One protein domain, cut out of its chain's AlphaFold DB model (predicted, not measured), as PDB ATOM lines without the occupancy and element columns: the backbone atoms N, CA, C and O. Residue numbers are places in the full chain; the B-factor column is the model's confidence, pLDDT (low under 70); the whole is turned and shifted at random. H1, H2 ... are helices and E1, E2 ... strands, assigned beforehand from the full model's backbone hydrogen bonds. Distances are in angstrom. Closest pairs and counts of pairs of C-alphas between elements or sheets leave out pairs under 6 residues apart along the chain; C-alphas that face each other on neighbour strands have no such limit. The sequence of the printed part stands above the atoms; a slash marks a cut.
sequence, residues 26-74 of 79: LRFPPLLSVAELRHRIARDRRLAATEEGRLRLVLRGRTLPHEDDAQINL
ATOM      1  N   LEU A  26      -8.914 -16.259 -25.546       86.19
ATOM      2  CA  LEU A  26      -8.415 -17.628 -25.461       86.19
ATOM      3  C   LEU A  26      -9.498 -18.625 -25.850       86.19
ATOM      4  O   LEU A  26     -10.688 -18.377 -25.662       86.19
ATOM      5  N   ARG A  27      -9.063 -19.770 -26.371       86.12
ATOM      6  CA  ARG A  27      -9.938 -20.875 -26.763       86.12
ATOM      7  C   ARG A  27      -9.918 -21.934 -25.671       86.12
ATOM      8  O   ARG A  27      -8.849 -22.428 -25.300       86.12
ATOM      9  N   PHE A  28     -11.092 -22.278 -25.169       85.62
ATOM     10  CA  PHE A  28     -11.271 -23.285 -24.130       85.62
ATOM     11  C   PHE A  28     -12.236 -24.369 -24.605       85.62
ATOM     12  O   PHE A  28     -13.087 -24.091 -25.448       85.62
ATOM     13  N   PRO A  29     -12.137 -25.596 -24.078       87.12
ATOM     14  CA  PRO A  29     -13.221 -26.561 -24.227       87.12
ATOM     15  C   PRO A  29     -14.499 -26.033 -23.540       87.12
ATOM     16  O   PRO A  29     -14.398 -25.274 -22.577       87.12
ATOM     17  N   PRO A  30     -15.705 -26.404 -24.000       85.31
ATOM     18  CA  PRO A  30     -16.971 -25.917 -23.454       85.31
ATOM     19  C   PRO A  30     -17.189 -26.357 -22.008       85.31
ATOM     20  O   PRO A  30     -17.795 -25.618 -21.237       85.31
ATOM     21  N   LEU A  31     -16.673 -27.529 -21.631       86.62
ATOM     22  CA  LEU A  31     -16.725 -28.063 -20.277       86.62
ATOM     23  C   LEU A  31     -15.299 -28.246 -19.750       86.62
ATOM     24  O   LEU A  31     -14.504 -28.978 -20.336       86.62
ATOM     25  N   LEU A  32     -14.978 -27.583 -18.642       88.81
ATOM     26  CA  LEU A  32     -13.696 -27.714 -17.950       88.81
ATOM     27  C   LEU A  32     -13.842 -27.434 -16.459       88.81
ATOM     28  O   LEU A  32     -14.846 -26.880 -16.025       88.81
ATOM     29  N   SER A  33     -12.837 -27.804 -15.673       88.75
ATOM     30  CA  SER A  33     -12.776 -27.435 -14.262       88.75
ATOM     31  C   SER A  33     -12.287 -25.996 -14.076       88.75
ATOM     32  O   SER A  33     -11.605 -25.428 -14.938       88.75
ATOM     33  N   VAL A  34     -12.609 -25.395 -12.929       87.12
ATOM     34  CA  VAL A  34     -12.083 -24.070 -12.577       87.12
ATOM     35  C   VAL A  34     -10.556 -24.114 -12.427       87.12
ATOM     36  O   VAL A  34      -9.901 -23.148 -12.825       87.12
ATOM     37  N   ALA A  35      -9.982 -25.224 -11.944       86.69
ATOM     38  CA  ALA A  35      -8.528 -25.423 -11.904       86.69
ATOM     39  C   ALA A  35      -7.899 -25.313 -13.298       86.69
ATOM     40  O   ALA A  35      -6.988 -24.515 -13.511       86.69
ATOM     41  N   GLU A  36      -8.425 -26.066 -14.268       87.75
ATOM     42  CA  GLU A  36      -7.917 -26.070 -15.643       87.75
ATOM     43  C   GLU A  36      -8.054 -24.680 -16.281       87.75
ATOM     44  O   GLU A  36      -7.143 -24.203 -16.966       87.75
ATOM     45  N   LEU A  37      -9.164 -23.981 -16.009       87.75
ATOM     46  CA  LEU A  37      -9.356 -22.606 -16.462       87.75
ATOM     47  C   LEU A  37      -8.293 -21.669 -15.868       87.75
ATOM     48  O   LEU A  37      -7.660 -20.921 -16.616       87.75
ATOM     49  N   ARG A  38      -8.069 -21.706 -14.546       87.25
ATOM     50  CA  ARG A  38      -7.045 -20.880 -13.880       87.25
ATOM     51  C   ARG A  38      -5.662 -21.177 -14.420       87.25
ATOM     52  O   ARG A  38      -4.952 -20.234 -14.753       87.25
ATOM     53  N   HIS A  39      -5.318 -22.450 -14.561       87.31
ATOM     54  CA  HIS A  39      -4.006 -22.870 -15.021       87.31
ATOM     55  C   HIS A  39      -3.700 -22.349 -16.427       87.31
ATOM     56  O   HIS A  39      -2.650 -21.758 -16.684       87.31
ATOM     57  N   ARG A  40      -4.663 -22.471 -17.345       87.19
ATOM     58  CA  ARG A  40      -4.536 -21.934 -18.705       87.19
ATOM     59  C   ARG A  40      -4.430 -20.412 -18.732       87.19
ATOM     60  O   ARG A  40      -3.601 -19.885 -19.471       87.19
ATOM     61  N   ILE A  41      -5.227 -19.709 -17.925       86.31
ATOM     62  CA  ILE A  41      -5.155 -18.245 -17.801       86.31
ATOM     63  C   ILE A  41      -3.800 -17.819 -17.231       86.31
ATOM     64  O   ILE A  41      -3.173 -16.906 -17.765       86.31
ATOM     65  N   ALA A  42      -3.337 -18.469 -16.163       86.94
ATOM     66  CA  ALA A  42      -2.059 -18.183 -15.527       86.94
ATOM     67  C   ALA A  42      -0.902 -18.399 -16.498       86.94
ATOM     68  O   ALA A  42      -0.035 -17.534 -16.624       86.94
ATOM     69  N   ARG A  43      -0.937 -19.495 -17.261       86.06
ATOM     70  CA  ARG A  43       0.053 -19.798 -18.294       86.06
ATOM     71  C   ARG A  43       0.057 -18.772 -19.428       86.06
ATOM     72  O   ARG A  43       1.134 -18.320 -19.813       86.06
ATOM     73  N   ASP A  44      -1.111 -18.377 -19.936       84.69
ATOM     74  CA  ASP A  44      -1.234 -17.334 -20.969       84.69
ATOM     75  C   ASP A  44      -0.684 -15.987 -20.481       84.69
ATOM     76  O   ASP A  44       0.103 -15.321 -21.155       84.69
ATOM     77  N   ARG A  45      -1.030 -15.623 -19.245       80.62
ATOM     78  CA  ARG A  45      -0.602 -14.378 -18.606       80.62
ATOM     79  C   ARG A  45       0.818 -14.430 -18.040       80.62
ATOM     80  O   ARG A  45       1.290 -13.404 -17.557       80.62
ATOM     81  N   ARG A  46       1.502 -15.578 -18.125       83.50
ATOM     82  CA  ARG A  46       2.822 -15.840 -17.520       83.50
ATOM     83  C   ARG A  46       2.878 -15.470 -16.033       83.50
ATOM     84  O   ARG A  46       3.878 -14.931 -15.564       83.50
ATOM     85  N   LEU A  47       1.792 -15.736 -15.314       81.88
ATOM     86  CA  LEU A  47       1.717 -15.522 -13.872       81.88
ATOM     87  C   LEU A  47       2.559 -16.568 -13.144       81.88
ATOM     88  O   LEU A  47       2.700 -17.702 -13.613       81.88
ATOM     89  N   ALA A  48       3.117 -16.200 -11.993       80.00
ATOM     90  CA  ALA A  48       3.818 -17.161 -11.158       80.00
ATOM     91  C   ALA A  48       2.834 -18.197 -10.586       80.00
ATOM     92  O   ALA A  48       1.664 -17.901 -10.345       80.00
ATOM     93  N   ALA A  49       3.318 -19.407 -10.286       74.12
ATOM     94  CA  ALA A  49       2.502 -20.459  -9.666       74.12
ATOM     95  C   ALA A  49       1.857 -20.006  -8.337       74.12
ATOM     96  O   ALA A  49       0.765 -20.432  -7.979       74.12
ATOM     97  N   THR A  50       2.506 -19.084  -7.622       76.69
ATOM     98  CA  THR A  50       1.991 -18.472  -6.387       76.69
ATOM     99  C   THR A  50       0.831 -17.497  -6.618       76.69
ATOM    100  O   THR A  50       0.096 -17.182  -5.680       76.69
ATOM    101  N   GLU A  51       0.662 -17.004  -7.844       77.62
ATOM    102  CA  GLU A  51      -0.398 -16.079  -8.246       77.62
ATOM    103  C   GLU A  51      -1.604 -16.811  -8.845       77.62
ATOM    104  O   GLU A  51      -2.722 -16.314  -8.722       77.62
ATOM    105  N   GLU A  52      -1.411 -18.004  -9.419       78.56
ATOM    106  CA  GLU A  52      -2.478 -18.839  -9.996       78.56
ATOM    107  C   GLU A  52      -3.610 -19.097  -8.987       78.56
ATOM    108  O   GLU A  52      -4.775 -18.797  -9.261       78.56
ATOM    109  N   GLY A  53      -3.261 -19.533  -7.773       73.94
ATOM    110  CA  GLY A  53      -4.209 -19.752  -6.673       73.94
ATOM    111  C   GLY A  53      -4.806 -18.466  -6.084       73.94
ATOM    112  O   GLY A  53      -5.650 -18.516  -5.199       73.94
ATOM    113  N   ARG A  54      -4.397 -17.282  -6.545       80.00
ATOM    114  CA  ARG A  54      -4.973 -15.997  -6.113       80.00
ATOM    115  C   ARG A  54      -5.910 -15.401  -7.160       80.00
ATOM    116  O   ARG A  54      -6.534 -14.369  -6.903       80.00
ATOM    117  N   LEU A  55      -6.039 -16.041  -8.325       81.94
ATOM    118  CA  LEU A  55      -6.908 -15.572  -9.393       81.94
ATOM    119  C   LEU A  55      -8.377 -15.721  -8.999       81.94
ATOM    120  O   LEU A  55      -8.912 -16.822  -8.867       81.94
ATOM    121  N   ARG A  56      -9.055 -14.580  -8.874       85.69
ATOM    122  CA  ARG A  56     -10.514 -14.526  -8.764       85.69
ATOM    123  C   ARG A  56     -11.090 -14.408 -10.164       85.69
ATOM    124  O   ARG A  56     -10.974 -13.366 -10.804       85.69
ATOM    125  N   LEU A  57     -11.695 -15.489 -10.635       85.81
ATOM    126  CA  LEU A  57     -12.321 -15.538 -11.949       85.81
ATOM    127  C   LEU A  57     -13.799 -15.164 -11.835       85.81
ATOM    128  O   LEU A  57     -14.493 -15.604 -10.919       85.81
ATOM    129  N   VAL A  58     -14.281 -14.351 -12.771       86.62
ATOM    130  CA  VAL A  58     -15.692 -13.967 -12.867       86.62
ATOM    131  C   VAL A  58     -16.181 -14.317 -14.262       86.62
ATOM    132  O   VAL A  58     -15.661 -13.802 -15.250       86.62
ATOM    133  N   LEU A  59     -17.185 -15.183 -14.338       84.38
ATOM    134  CA  LEU A  59     -17.824 -15.604 -15.576       84.38
ATOM    135  C   LEU A  59     -19.282 -15.143 -15.549       84.38
ATOM    136  O   LEU A  59     -20.017 -15.480 -14.624       84.38
ATOM    137  N   ARG A  60     -19.702 -14.349 -16.544       81.12
ATOM    138  CA  ARG A  60     -21.089 -13.840 -16.667       81.12
ATOM    139  C   ARG A  60     -21.619 -13.163 -15.390       81.12
ATOM    140  O   ARG A  60     -22.755 -13.364 -14.982       81.12
ATOM    141  N   GLY A  61     -20.764 -12.399 -14.708       82.69
ATOM    142  CA  GLY A  61     -21.119 -11.725 -13.452       82.69
ATOM    143  C   GLY A  61     -21.172 -12.633 -12.217       82.69
ATOM    144  O   GLY A  61     -21.394 -12.133 -11.119       82.69
ATOM    145  N   ARG A  62     -20.915 -13.940 -12.353       84.00
ATOM    146  CA  ARG A  62     -20.754 -14.864 -11.225       84.00
ATOM    147  C   ARG A  62     -19.278 -15.091 -10.939       84.00
ATOM    148  O   ARG A  62     -18.509 -15.443 -11.831       84.00
ATOM    149  N   THR A  63     -18.873 -14.890  -9.690       86.81
ATOM    150  CA  THR A  63     -17.535 -15.280  -9.241       86.81
ATOM    151  C   THR A  63     -17.461 -16.800  -9.195       86.81
ATOM    152  O   THR A  63     -18.295 -17.439  -8.559       86.81
ATOM    153  N   LEU A  64     -16.482 -17.370  -9.893       85.69
ATOM    154  CA  LEU A  64     -16.232 -18.803  -9.845       85.69
ATOM    155  C   LEU A  64     -15.671 -19.170  -8.465       85.69
ATOM    156  O   LEU A  64     -14.886 -18.392  -7.907       85.69
ATOM    157  N   PRO A  65     -16.067 -20.326  -7.903       83.06
ATOM    158  CA  PRO A  65     -15.551 -20.772  -6.619       83.06
ATOM    159  C   PRO A  65     -14.034 -20.941  -6.687       83.06
ATOM    160  O   PRO A  65     -13.462 -21.147  -7.761       83.06
ATOM    161  N   HIS A  66     -13.380 -20.840  -5.528       76.31
ATOM    162  CA  HIS A  66     -11.951 -21.123  -5.425       76.31
ATOM    163  C   HIS A  66     -11.652 -22.635  -5.466       76.31
ATOM    164  O   HIS A  66     -10.529 -23.035  -5.751       76.31
ATOM    165  N   GLU A  67     -12.667 -23.474  -5.290       78.38
ATOM    166  CA  GLU A  67     -12.564 -24.927  -5.420       78.38
ATOM    167  C   GLU A  67     -12.160 -25.326  -6.843       78.38
ATOM    168  O   GLU A  67     -12.748 -24.872  -7.827       78.38
ATOM    169  N   ASP A  68     -11.123 -26.149  -6.941       74.81
ATOM    170  CA  ASP A  68     -10.530 -26.575  -8.206       74.81
ATOM    171  C   ASP A  68     -11.374 -27.645  -8.920       74.81
ATOM    172  O   ASP A  68     -11.430 -27.658 -10.149       74.81
ATOM    173  N   ASP A  69     -12.110 -28.464  -8.165       77.38
ATOM    174  CA  ASP A  69     -12.983 -29.530  -8.677       77.38
ATOM    175  C   ASP A  69     -14.315 -29.034  -9.266       77.38
ATOM    176  O   ASP A  69     -15.058 -29.805  -9.877       77.38
ATOM    177  N   ALA A  70     -14.643 -27.748  -9.119       83.44
ATOM    178  CA  ALA A  70     -15.869 -27.197  -9.682       83.44
ATOM    179  C   ALA A  70     -15.814 -27.229 -11.219       83.44
ATOM    180  O   ALA A  70     -14.895 -26.685 -11.834       83.44
ATOM    181  N   GLN A  71     -16.813 -27.840 -11.854       84.38
ATOM    182  CA  GLN A  71     -16.951 -27.822 -13.309       84.38
ATOM    183  C   GLN A  71     -17.691 -26.568 -13.771       84.38
ATOM    184  O   GLN A  71     -18.673 -26.139 -13.164       84.38
ATOM    185  N   ILE A  72     -17.224 -25.988 -14.871       84.75
ATOM    186  CA  ILE A  72     -17.816 -24.820 -15.513       84.75
ATOM    187  C   ILE A  72     -18.190 -25.143 -16.953       84.75
ATOM    188  O   ILE A  72     -17.431 -25.772 -17.690       84.75
ATOM    189  N   ASN A  73     -19.371 -24.670 -17.351       86.25
ATOM    190  CA  ASN A  73     -19.841 -24.744 -18.724       86.25
ATOM    191  C   ASN A  73     -19.765 -23.355 -19.374       86.25
ATOM    192  O   ASN A  73     -20.530 -22.438 -19.056       86.25
ATOM    193  N   LEU A  74     -18.818 -23.201 -20.291       81.44
ATOM    194  CA  LEU A  74     -18.606 -21.981 -21.055       81.44
ATOM    195  C   LEU A  74     -19.585 -21.849 -22.235       81.44
ATOM    196  O   LEU A  74     -19.825 -20.727 -22.676       81.44
TER     197      LEU A  74
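Overview. This is residues 26 to 74 of the 79 residues of the protein "Ubiquitin-like domain-containing protein" of Panicum miliaceum (UniProt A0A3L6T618). The helix H1 lies in the middle, with a small antiparallel sheet of E2 and E3 at its first end and short H2 near its last, and a loop, residues 53 to 70, runs back from H2 to E3. The 49 printed residues have three named strands and two named helices, in the order E1, E2, H1, H2, E3; the class is mixed, with under half of the residues in named elements. The whole is compact, with a radius of gyration of the C-alphas of 10.2 A and spans of 26 by 21 by 20 A.

Along the chain. E1, residues 26 to 28, starts at C-alpha 26 (-8.415, -17.628, -25.461). E2 is residues 31 to 33, H1 residues 34 to 44, 15.3 A long, and H2 residues 49 to 52. E3, residues 71 to 73, ends at C-alpha 73 (-19.841, -24.744, -18.724).

Arrangement. E1 pairs with no named strand and runs on into E2 at 98 degrees. E2 and E3 are antiparallel at 148 degrees, with N 72 and O 32 2.8 A apart, within hydrogen-bond range. H1 and H2 touch, closest at the C-alphas of Ala 42 and Glu 52, 5.6 A. In H1 every O i to N i+4 pair is within hydrogen-bond range; H2 is too short for one.

Size, cuts and confidence. The C-alphas of Pro 30 and Thr 50 are the farthest apart, 26.6 A. The printed part has no cut, the link from H2 to E3 is long, and no printed residue is under 70 in pLDDT.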